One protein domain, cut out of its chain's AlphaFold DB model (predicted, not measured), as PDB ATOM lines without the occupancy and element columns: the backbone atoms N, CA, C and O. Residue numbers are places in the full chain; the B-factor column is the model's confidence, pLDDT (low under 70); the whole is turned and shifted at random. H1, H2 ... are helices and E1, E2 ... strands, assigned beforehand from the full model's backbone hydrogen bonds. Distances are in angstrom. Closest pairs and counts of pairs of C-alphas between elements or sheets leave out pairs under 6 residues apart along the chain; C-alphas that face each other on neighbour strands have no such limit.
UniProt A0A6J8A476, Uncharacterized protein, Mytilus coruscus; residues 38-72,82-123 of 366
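What this domain is: This is residues 38 to 72 and 82 to 123 of the 366 residues of an uncharacterized protein of Mytilus coruscus (UniProt A0A6J8A476). Two antiparallel sheets make an L: a sheet of four strands, E2 E1 E7 E3, with the helix H1 over one face, and a longer arm of three strands, E4 E5 E6, that leads away from it. The turn of the L is at E6, which runs on into E7 across a break of 2 residues, at 99 degrees. The 77 printed residues hold seven named strands and one named helix, in the order E1 E2 H1 E3 E4 E5 E6 E7, and the class is mostly strand. The whole is loose, with a radius of gyration of the C-alphas of 14.5 A, and elongated, with spans of 42 by 27 by 18 A.

Where its parts are: In the sheet of four, E1 is residues 38 to 41, 10.4 A long from C-alpha 38 at (-26.662, 4.765, 75.302). E2 is residues 47 to 50, 6.9 A; E3 is residues 64 to 69, 16.6 A; E7 is residues 117 to 122, 16.2 A, ending with C-alpha 122 at (-18.302, 4.298, 80.704). H1, residues 52 to 60, measures 12.3 A. In the arm, E4 is residues 83 to 89, 19.1 A; E5 is residues 94 to 101, 23.5 A, with C-alpha 101 at (-25.256, -22.609, 96.692); E6 is residues 107 to 114, 21.7 A.

How they stand to each other: The larger sheet runs E2 E1 E7 E3, with E2 and E3 as edge strands. E1 and E2 form a hairpin, with N 40 and O 49 2.9 A apart, within hydrogen-bond range. E1 and E7 are antiparallel at 169 degrees, with N 119 and O 39 at 2.8 A. E7 and E3 are antiparallel at 156 degrees, with N 122 and O 64 at 2.8 A. H1 is on this sheet at a height of 8.9 A, over E7 and only just over E1, where 3 of its 9 C-alphas fall. It runs along the strands, only just, at 29 degrees to E7 on the local plane. Its closest C-alphas to E1 are those of Leu 55 and Val 38, 5.9 A apart. In H1 every O i to N i+4 pair is within hydrogen-bond range. E4 E5 E6 form a meander, each strand the antiparallel neighbour of the one before, with N 84 and O 100 at 2.7 A and N 108 and O 99 at 2.8 A. H1 is not on this sheet. Between E3 and E4 the closest C-alphas are those of Gly 67 and Phe 89, 6.9 A apart; E6 and E7 are apart.

The domain as a whole: The C-alphas farthest apart are those of Gly 50 and Glu 104, at 42.7 A. Residues 73 to 81 are not printed, and C-alphas 72 and 82 are 21.6 A apart across this cut. The links that are printed whole are tight. The mean pLDDT of the printed part is 81.8; it is under 70 at residues 70 to 72, 82 and 103 to 104.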
ATOM      1  N   VAL A  38     -26.984   5.076  76.704       86.56
ATOM      2  CA  VAL A  38     -26.662   4.765  75.302       86.56
ATOM      3  C   VAL A  38     -27.787   3.968  74.644       86.56
ATOM      4  O   VAL A  38     -28.009   4.083  73.439       86.56
ATOM      5  N   LEU A  39     -28.524   3.194  75.443       86.94
ATOM      6  CA  LEU A  39     -29.721   2.466  75.041       86.94
ATOM      7  C   LEU A  39     -30.667   2.354  76.241       86.94
ATOM      8  O   LEU A  39     -30.231   2.070  77.354       86.94
ATOM      9  N   CYS A  40     -31.963   2.512  76.010       87.00
ATOM     10  CA  CYS A  40     -32.993   2.177  76.982       87.00
ATOM     11  C   CYS A  40     -34.037   1.295  76.316       87.00
ATOM     12  O   CYS A  40     -34.514   1.646  75.235       87.00
ATOM     13  N   THR A  41     -34.423   0.194  76.956       83.12
ATOM     14  CA  THR A  41     -35.409  -0.747  76.417       83.12
ATOM     15  C   THR A  41     -36.590  -0.958  77.350       83.12
ATOM     16  O   THR A  41     -36.464  -0.919  78.575       83.12
ATOM     17  N   THR A  42     -37.770  -1.138  76.763       84.56
ATOM     18  CA  THR A  42     -38.975  -1.569  77.480       84.56
ATOM     19  C   THR A  42     -38.850  -3.034  77.910       84.56
ATOM     20  O   THR A  42     -37.955  -3.749  77.469       84.56
ATOM     21  N   GLU A  43     -39.800  -3.524  78.710       82.06
ATOM     22  CA  GLU A  43     -39.921  -4.960  79.032       82.06
ATOM     23  C   GLU A  43     -40.048  -5.837  77.783       82.06
ATOM     24  O   GLU A  43     -39.540  -6.949  77.737       82.06
ATOM     25  N   SER A  44     -40.696  -5.339  76.733       81.62
ATOM     26  CA  SER A  44     -40.801  -6.038  75.451       81.62
ATOM     27  C   SER A  44     -39.516  -5.992  74.616       81.62
ATOM     28  O   SER A  44     -39.452  -6.669  73.591       81.62
ATOM     29  N   GLY A  45     -38.497  -5.244  75.053       78.94
ATOM     30  CA  GLY A  45     -37.223  -5.081  74.354       78.94
ATOM     31  C   GLY A  45     -37.192  -3.936  73.347       78.94
ATOM     32  O   GLY A  45     -36.178  -3.751  72.677       78.94
ATOM     33  N   PHE A  46     -38.269  -3.153  73.220       84.81
ATOM     34  CA  PHE A  46     -38.302  -2.037  72.276       84.81
ATOM     35  C   PHE A  46     -37.467  -0.861  72.794       84.81
ATOM     36  O   PHE A  46     -37.634  -0.463  73.952       84.81
ATOM     37  N   PRO A  47     -36.583  -0.281  71.962       86.62
ATOM     38  CA  PRO A  47     -35.805   0.877  72.359       86.62
ATOM     39  C   PRO A  47     -36.700   2.117  72.478       86.62
ATOM     40  O   PRO A  47     -37.461   2.423  71.564       86.62
ATOM     41  N   TYR A  48     -36.587   2.852  73.587       88.62
ATOM     42  CA  TYR A  48     -37.239   4.162  73.777       88.62
ATOM     43  C   TYR A  48     -36.236   5.306  73.988       88.62
ATOM     44  O   TYR A  48     -36.616   6.473  74.035       88.62
ATOM     45  N   CYS A  49     -34.947   4.981  74.107       89.00
ATOM     46  CA  CYS A  49     -33.844   5.932  74.057       89.00
ATOM     47  C   CYS A  49     -32.638   5.249  73.394       89.00
ATOM     48  O   CYS A  49     -32.423   4.051  73.597       89.00
ATOM     49  N   GLY A  50     -31.845   5.997  72.621       89.25
ATOM     50  CA  GLY A  50     -30.679   5.445  71.927       89.25
ATOM     51  C   GLY A  50     -31.021   4.297  70.968       89.25
ATOM     52  O   GLY A  50     -32.165   4.149  70.539       89.25
ATOM     53  N   ASN A  51     -30.024   3.494  70.590       88.31
ATOM     54  CA  ASN A  51     -30.228   2.298  69.766       88.31
ATOM     55  C   ASN A  51     -29.080   1.285  69.960       88.31
ATOM     56  O   ASN A  51     -28.027   1.610  70.510       88.31
ATOM     57  N   VAL A  52     -29.283   0.046  69.498       85.62
ATOM     58  CA  VAL A  52     -28.301  -1.046  69.647       85.62
ATOM     59  C   VAL A  52     -27.002  -0.773  68.878       85.62
ATOM     60  O   VAL A  52     -25.934  -1.130  69.365       85.62
ATOM     61  N   ASN A  53     -27.047  -0.089  67.731       88.19
ATOM     62  CA  ASN A  53     -25.838   0.251  66.973       88.19
ATOM     63  C   ASN A  53     -24.946   1.235  67.739       88.19
ATOM     64  O   ASN A  53     -23.726   1.090  67.717       88.19
ATOM     65  N   ASN A  54     -25.531   2.185  68.473       86.88
ATOM     66  CA  ASN A  54     -24.784   3.075  69.359       86.88
ATOM     67  C   ASN A  54     -24.098   2.269  70.470       86.88
ATOM     68  O   ASN A  54     -22.925   2.504  70.748       86.88
ATOM     69  N   LEU A  55     -24.801   1.291  71.058       84.94
ATOM     70  CA  LEU A  55     -24.243   0.398  72.079       84.94
ATOM     71  C   LEU A  55     -23.069  -0.433  71.530       84.94
ATOM     72  O   LEU A  55     -22.002  -0.463  72.135       84.94
ATOM     73  N   ILE A  56     -23.232  -1.047  70.355       85.44
ATOM     74  CA  ILE A  56     -22.163  -1.786  69.664       85.44
ATOM     75  C   ILE A  56     -20.972  -0.867  69.381       85.44
ATOM     76  O   ILE A  56     -19.825  -1.236  69.625       85.44
ATOM     77  N   THR A  57     -21.244   0.351  68.911       87.19
ATOM     78  CA  THR A  57     -20.207   1.335  68.598       87.19
ATOM     79  C   THR A  57     -19.393   1.668  69.842       87.19
ATOM     80  O   THR A  57     -18.170   1.579  69.790       87.19
ATOM     81  N   VAL A  58     -20.012   1.984  70.982       86.06
ATOM     82  CA  VAL A  58     -19.241   2.312  72.197       86.06
ATOM     83  C   VAL A  58     -18.456   1.108  72.737       86.06
ATOM     84  O   VAL A  58     -17.316   1.281  73.164       86.06
ATOM     85  N   ILE A  59     -18.991  -0.117  72.639       86.19
ATOM     86  CA  ILE A  59     -18.271  -1.353  73.013       86.19
ATOM     87  C   ILE A  59     -17.051  -1.570  72.113       86.19
ATOM     88  O   ILE A  59     -15.980  -1.921  72.604       86.19
ATOM     89  N   SER A  60     -17.172  -1.307  70.808       87.19
ATOM     90  CA  SER A  60     -16.047  -1.426  69.867       87.19
ATOM     91  C   SER A  60     -14.897  -0.449  70.163       87.19
ATOM     92  O   SER A  60     -13.765  -0.689  69.746       87.19
ATOM     93  N   HIS A  61     -15.178   0.602  70.942       87.62
ATOM     94  CA  HIS A  61     -14.206   1.556  71.480       87.62
ATOM     95  C   HIS A  61     -13.817   1.262  72.948       87.62
ATOM     96  O   HIS A  61     -13.175   2.089  73.590       87.62
ATOM     97  N   GLY A  62     -14.179   0.091  73.486       80.12
ATOM     98  CA  GLY A  62     -13.737  -0.401  74.797       80.12
ATOM     99  C   GLY A  62     -14.585   0.028  76.001       80.12
ATOM    100  O   GLY A  62     -14.190  -0.243  77.139       80.12
ATOM    101  N   ALA A  63     -15.736   0.676  75.782       83.50
ATOM    102  CA  ALA A  63     -16.560   1.218  76.863       83.50
ATOM    103  C   ALA A  63     -17.050   0.153  77.874       83.50
ATOM    104  O   ALA A  63     -17.366  -0.973  77.494       83.50
ATOM    105  N   GLU A  64     -17.151   0.513  79.166       83.38
ATOM    106  CA  GLU A  64     -17.806  -0.347  80.184       83.38
ATOM    107  C   GLU A  64     -19.293  -0.191  80.047       83.38
ATOM    108  O   GLU A  64     -19.768   0.934  79.958       83.38
ATOM    109  N   ILE A  65     -20.029  -1.288  80.092       81.88
ATOM    110  CA  ILE A  65     -21.473  -1.229  79.983       81.88
ATOM    111  C   ILE A  65     -22.094  -1.673  81.301       81.88
ATOM    112  O   ILE A  65     -21.853  -2.781  81.773       81.88
ATOM    113  N   HIS A  66     -22.942  -0.815  81.861       80.19
ATOM    114  CA  HIS A  66     -23.749  -1.122  83.033       80.19
ATOM    115  C   HIS A  66     -25.222  -1.175  82.632       80.19
ATOM    116  O   HIS A  66     -25.800  -0.164  82.231       80.19
ATOM    117  N   GLY A  67     -25.823  -2.360  82.742       71.56
ATOM    118  CA  GLY A  67     -27.267  -2.547  82.635       71.56
ATOM    119  C   GLY A  67     -27.930  -2.326  83.994       71.56
ATOM    120  O   GLY A  67     -27.547  -2.958  84.978       71.56
ATOM    121  N   VAL A  68     -28.914  -1.433  84.053       74.44
ATOM    122  CA  VAL A  68     -29.675  -1.130  85.272       74.44
ATOM    123  C   VAL A  68     -31.156  -1.414  85.032       74.44
ATOM    124  O   VAL A  68     -31.715  -0.991  84.019       74.44
ATOM    125  N   ASP A  69     -31.791  -2.124  85.967       75.75
ATOM    126  CA  ASP A  69     -33.246  -2.305  86.006       75.75
ATOM    127  C   ASP A  69     -33.915  -0.956  86.304       75.75
ATOM    128  O   ASP A  69     -33.677  -0.348  87.348       75.75
ATOM    129  N   ALA A  70     -34.750  -0.478  85.381       65.75
ATOM    130  CA  ALA A  70     -35.349   0.851  85.475       65.75
ATOM    131  C   ALA A  70     -36.491   0.957  86.507       65.75
ATOM    132  O   ALA A  70     -36.947   2.067  86.781       65.75
ATOM    133  N   LYS A  71     -37.002  -0.164  87.044       59.25
ATOM    134  CA  LYS A  71     -38.252  -0.186  87.832       59.25
ATOM    135  C   LYS A  71     -38.117  -0.692  89.268       59.25
ATOM    136  O   LYS A  71     -39.102  -0.627  90.004       59.25
ATOM    137  N   ARG A  72     -36.958  -1.198  89.703       55.25
ATOM    138  CA  ARG A  72     -36.811  -1.776  91.051       55.25
ATOM    139  C   ARG A  72     -35.942  -0.932  91.977       55.25
ATOM    140  O   ARG A  72     -34.749  -0.764  91.751       55.25
ATOM    141  N   HIS A  82     -27.988 -18.886 101.548       66.69
ATOM    142  CA  HIS A  82     -26.870 -18.216 100.888       66.69
ATOM    143  C   HIS A  82     -26.528 -18.894  99.556       66.69
ATOM    144  O   HIS A  82     -26.211 -20.084  99.496       66.69
ATOM    145  N   TYR A  83     -26.583 -18.130  98.468       71.38
ATOM    146  CA  TYR A  83     -26.228 -18.595  97.132       71.38
ATOM    147  C   TYR A  83     -25.595 -17.468  96.315       71.38
ATOM    148  O   TYR A  83     -25.947 -16.297  96.457       71.38
ATOM    149  N   ASN A  84     -24.677 -17.841  95.432       74.31
ATOM    150  CA  ASN A  84     -24.111 -16.972  94.418       74.31
ATOM    151  C   ASN A  84     -25.104 -16.836  93.260       74.31
ATOM    152  O   ASN A  84     -25.590 -17.836  92.725       74.31
ATOM    153  N   LYS A  85     -25.398 -15.594  92.869       80.25
ATOM    154  CA  LYS A  85     -26.196 -15.276  91.681       80.25
ATOM    155  C   LYS A  85     -25.267 -14.854  90.556       80.25
ATOM    156  O   LYS A  85     -24.450 -13.957  90.740       80.25
ATOM    157  N   LYS A  86     -25.438 -15.468  89.392       81.94
ATOM    158  CA  LYS A  86     -24.836 -15.036  88.134       81.94
ATOM    159  C   LYS A  86     -25.960 -14.509  87.263       81.94
ATOM    160  O   LYS A  86     -26.957 -15.204  87.086       81.94
ATOM    161  N   THR A  87     -25.815 -13.286  86.770       83.31
ATOM    162  CA  THR A  87     -26.869 -12.611  86.011       83.31
ATOM    163  C   THR A  87     -26.326 -12.185  84.659       83.31
ATOM    164  O   THR A  87     -25.303 -11.509  84.598       83.31
ATOM    165  N   SER A  88     -27.028 -12.565  83.599       84.75
ATOM    166  CA  SER A  88     -26.818 -12.080  82.240       84.75
ATOM    167  C   SER A  88     -27.945 -11.117  81.882       84.75
ATOM    168  O   SER A  88     -29.107 -11.379  82.198       84.75
ATOM    169  N   PHE A  89     -27.607 -10.011  81.228       85.50
ATOM    170  CA  PHE A  89     -28.560  -9.034  80.708       85.50
ATOM    171  C   PHE A  89     -28.370  -8.920  79.198       85.50
ATOM    172  O   PHE A  89     -27.238  -8.854  78.720       85.50
ATOM    173  N   VAL A  90     -29.468  -8.862  78.447       86.12
ATOM    174  CA  VAL A  90     -29.457  -8.811  76.979       86.12
ATOM    175  C   VAL A  90     -30.222  -7.584  76.513       86.12
ATOM    176  O   VAL A  90     -31.291  -7.287  77.029       86.12
ATOM    177  N   SER A  91     -29.715  -6.859  75.517       83.44
ATOM    178  CA  SER A  91     -30.308  -5.592  75.059       83.44
ATOM    179  C   SER A  91     -31.777  -5.687  74.627       83.44
ATOM    180  O   SER A  91     -32.469  -4.677  74.642       83.44
ATOM    181  N   ASP A  92     -32.290  -6.885  74.337       84.50
ATOM    182  CA  ASP A  92     -33.695  -7.153  74.009       84.50
ATOM    183  C   ASP A  92     -34.648  -7.222  75.226       84.50
ATOM    184  O   ASP A  92     -35.788  -7.675  75.092       84.50
ATOM    185  N   GLY A  93     -34.205  -6.795  76.413       80.25
ATOM    186  CA  GLY A  93     -35.026  -6.822  77.630       80.25
ATOM    187  C   GLY A  93     -34.855  -8.092  78.464       80.25
ATOM    188  O   GLY A  93     -35.316  -8.132  79.604       80.25
ATOM    189  N   SER A  94     -34.210  -9.126  77.919       86.06
ATOM    190  CA  SER A  94     -34.087 -10.420  78.592       86.06
ATOM    191  C   SER A  94     -33.024 -10.389  79.685       86.06
ATOM    192  O   SER A  94     -31.929  -9.849  79.508       86.06
ATOM    193  N   ARG A  95     -33.334 -11.032  80.809       87.50
ATOM    194  CA  ARG A  95     -32.396 -11.327  81.887       87.50
ATOM    195  C   ARG A  95     -32.422 -12.819  82.179       87.50
ATOM    196  O   ARG A  95     -33.492 -13.408  82.294       87.50
ATOM    197  N   ASP A  96     -31.245 -13.402  82.355       85.25
ATOM    198  CA  ASP A  96     -31.076 -14.777  82.820       85.25
ATOM    199  C   ASP A  96     -30.313 -14.791  84.146       85.25
ATOM    200  O   ASP A  96     -29.283 -14.132  84.287       85.25
ATOM    201  N   ILE A  97     -30.833 -15.516  85.136       85.38
ATOM    202  CA  ILE A  97     -30.235 -15.652  86.464       85.38
ATOM    203  C   ILE A  97     -29.983 -17.128  86.740       85.38
ATOM    204  O   ILE A  97     -30.928 -17.902  86.881       85.38
ATOM    205  N   SER A  98     -28.716 -17.479  86.935       83.44
ATOM    206  CA  SER A  98     -28.293 -18.786  87.435       83.44
ATOM    207  C   SER A  98     -27.889 -18.679  88.910       83.44
ATOM    208  O   SER A  98     -27.239 -17.708  89.322       83.44
ATOM    209  N   ARG A  99     -28.309 -19.641  89.740       85.50
ATOM    210  CA  ARG A  99     -28.129 -19.609  91.202       85.50
ATOM    211  C   ARG A  99     -27.359 -20.835  91.669       85.50
ATOM    212  O   ARG A  99     -27.748 -21.948  91.363       85.50
ATOM    213  N   TRP A 100     -26.331 -20.630  92.485       79.38
ATOM    214  CA  TRP A 100     -25.449 -21.702  92.960       79.38
ATOM    215  C   TRP A 100     -25.260 -21.597  94.468       79.38
ATOM    216  O   TRP A 100     -24.903 -20.526  94.954       79.38
ATOM    217  N   SER A 101     -25.479 -22.665  95.237       76.62
ATOM    218  CA  SER A 101     -25.256 -22.609  96.692       76.62
ATOM    219  C   SER A 101     -23.802 -22.277  97.029       76.62
ATOM    220  O   SER A 101     -22.888 -22.791  96.388       76.62
ATOM    221  N   ILE A 102     -23.572 -21.464  98.060       70.88
ATOM    222  CA  ILE A 102     -22.212 -21.233  98.571       70.88
ATOM    223  C   ILE A 102     -21.724 -22.512  99.271       70.88
ATOM    224  O   ILE A 102     -22.505 -23.175  99.953       70.88
ATOM    225  N   GLY A 103     -20.454 -22.884  99.090       69.44
ATOM    226  CA  GLY A 103     -19.865 -24.069  99.719       69.44
ATOM    227  C   GLY A 103     -20.079 -25.343  98.909       69.44
ATOM    228  O   GLY A 103     -19.143 -25.885  98.339       69.44
ATOM    229  N   GLU A 104     -21.325 -25.817  98.833       69.00
ATOM    230  CA  GLU A 104     -21.641 -27.053  98.096       69.00
ATOM    231  C   GLU A 104     -21.664 -26.862  96.577       69.00
ATOM    232  O   GLU A 104     -21.654 -27.846  95.848       69.00
ATOM    233  N   HIS A 105     -21.775 -25.609  96.112       72.06
ATOM    234  CA  HIS A 105     -21.810 -25.252  94.692       72.06
ATOM    235  C   HIS A 105     -22.795 -26.072  93.843       72.06
ATOM    236  O   HIS A 105     -22.556 -26.354  92.674       72.06
ATOM    237  N   LYS A 106     -23.940 -26.433  94.421       78.50
ATOM    238  CA  LYS A 106     -25.032 -27.080  93.702       78.50
ATOM    239  C   LYS A 106     -25.852 -26.029  92.973       78.50
ATOM    240  O   LYS A 106     -26.185 -24.992  93.564       78.50
ATOM    241  N   ASP A 107     -26.204 -26.327  91.729       80.06
ATOM    242  CA  ASP A 107     -27.187 -25.553  90.980       80.06
ATOM    243  C   ASP A 107     -28.518 -25.516  91.758       80.06
ATOM    244  O   ASP A 107     -29.000 -26.519  92.290       80.06
ATOM    245  N   ARG A 108     -29.081 -24.316  91.885       81.94
ATOM    246  CA  ARG A 108     -30.363 -24.014  92.537       81.94
ATOM    247  C   ARG A 108     -31.418 -23.585  91.514       81.94
ATOM    248  O   ARG A 108     -32.454 -23.037  91.892       81.94
ATOM    249  N   GLY A 109     -31.153 -23.834  90.238       82.69
ATOM    250  CA  GLY A 109     -32.030 -23.570  89.120       82.69
ATOM    251  C   GLY A 109     -31.824 -22.193  88.502       82.69
ATOM    252  O   GLY A 109     -31.153 -21.298  89.032       82.69
ATOM    253  N   HIS A 110     -32.483 -22.035  87.361       83.25
ATOM    254  CA  HIS A 110     -32.401 -20.862  86.510       83.25
ATOM    255  C   HIS A 110     -33.724 -20.098  86.506       83.25
ATOM    256  O   HIS A 110     -34.805 -20.646  86.738       83.25
ATOM    257  N   THR A 111     -33.656 -18.793  86.280       86.44
ATOM    258  CA  THR A 111     -34.845 -17.985  86.019       86.44
ATOM    259  C   THR A 111     -34.534 -17.007  84.915       86.44
ATOM    260  O   THR A 111     -33.601 -16.217  85.036       86.44
ATOM    261  N   THR A 112     -35.364 -17.042  83.882       86.31
ATOM    262  CA  THR A 112     -35.317 -16.097  82.780       86.31
ATOM    263  C   THR A 112     -36.562 -15.229  82.842       86.31
ATOM    264  O   THR A 112     -37.676 -15.736  82.976       86.31
ATOM    265  N   ASP A 113     -36.380 -13.918  82.773       86.81
ATOM    266  CA  ASP A 113     -37.469 -12.951  82.742       86.81
ATOM    267  C   ASP A 113     -37.156 -11.780  81.806       86.81
ATOM    268  O   ASP A 113     -36.088 -11.707  81.193       86.81
ATOM    269  N   LYS A 114     -38.135 -10.887  81.641       86.69
ATOM    270  CA  LYS A 114     -37.986  -9.652  80.876       86.69
ATOM    271  C   LYS A 114     -38.232  -8.441  81.758       86.69
ATOM    272  O   LYS A 114     -39.158  -8.437  82.567       86.69
ATOM    273  N   LEU A 115     -37.396  -7.423  81.603       85.56
ATOM    274  CA  LEU A 115     -37.441  -6.192  82.386       85.56
ATOM    275  C   LEU A 115     -37.037  -4.997  81.520       85.56
ATOM    276  O   LEU A 115     -36.290  -5.159  80.553       85.56
ATOM    277  N   PRO A 116     -37.496  -3.785  81.872       82.44
ATOM    278  CA  PRO A 116     -37.003  -2.588  81.226       82.44
ATOM    279  C   PRO A 116     -35.578  -2.305  81.709       82.44
ATOM    280  O   PRO A 116     -35.296  -2.358  82.909       82.44
ATOM    281  N   MET A 117     -34.689  -1.972  80.779       83.00
ATOM    282  CA  MET A 117     -33.280  -1.741  81.088       83.00
ATOM    283  C   MET A 117     -32.792  -0.399  80.583       83.00
ATOM    284  O   MET A 117     -33.204   0.088  79.530       83.00
ATOM    285  N   ILE A 118     -31.863   0.168  81.339       83.44
ATOM    286  CA  ILE A 118     -31.072   1.325  80.947       83.44
ATOM    287  C   ILE A 118     -29.623   0.863  80.836       83.44
ATOM    288  O   ILE A 118     -29.068   0.312  81.784       83.44
ATOM    289  N   TRP A 119     -29.021   1.093  79.675       81.88
ATOM    290  CA  TRP A 119     -27.637   0.763  79.370       81.88
ATOM    291  C   TRP A 119     -26.798   2.034  79.424       81.88
ATOM    292  O   TRP A 119     -26.925   2.923  78.575       81.88
ATOM    293  N   LEU A 120     -25.953   2.125  80.443       84.25
ATOM    294  CA  LEU A 120     -25.010   3.220  80.644       84.25
ATOM    295  C   LEU A 120     -23.638   2.790  80.131       84.25
ATOM    296  O   LEU A 120     -23.223   1.662  80.392       84.25
ATOM    297  N   ALA A 121     -22.940   3.687  79.435       83.56
ATOM    298  CA  ALA A 121     -21.580   3.437  78.979       83.56
ATOM    299  C   ALA A 121     -20.570   4.298  79.744       83.56
ATOM    300  O   ALA A 121     -20.706   5.520  79.791       83.56
ATOM    301  N   ASP A 122     -19.543   3.656  80.293       86.12
ATOM    302  CA  ASP A 122     -18.302   4.298  80.704       86.12
ATOM    303  C   ASP A 122     -17.375   4.400  79.499       86.12
ATOM    304  O   ASP A 122     -16.800   3.402  79.067       86.12
ATOM    305  N   THR A 123     -17.216   5.600  78.958       87.56
ATOM    306  CA  THR A 123     -16.384   5.851  77.774       87.56
ATOM    307  C   THR A 123     -14.937   6.197  78.119       87.56
ATOM    308  O   THR A 123     -14.185   6.626  77.247       87.56
TER     309      THR A 123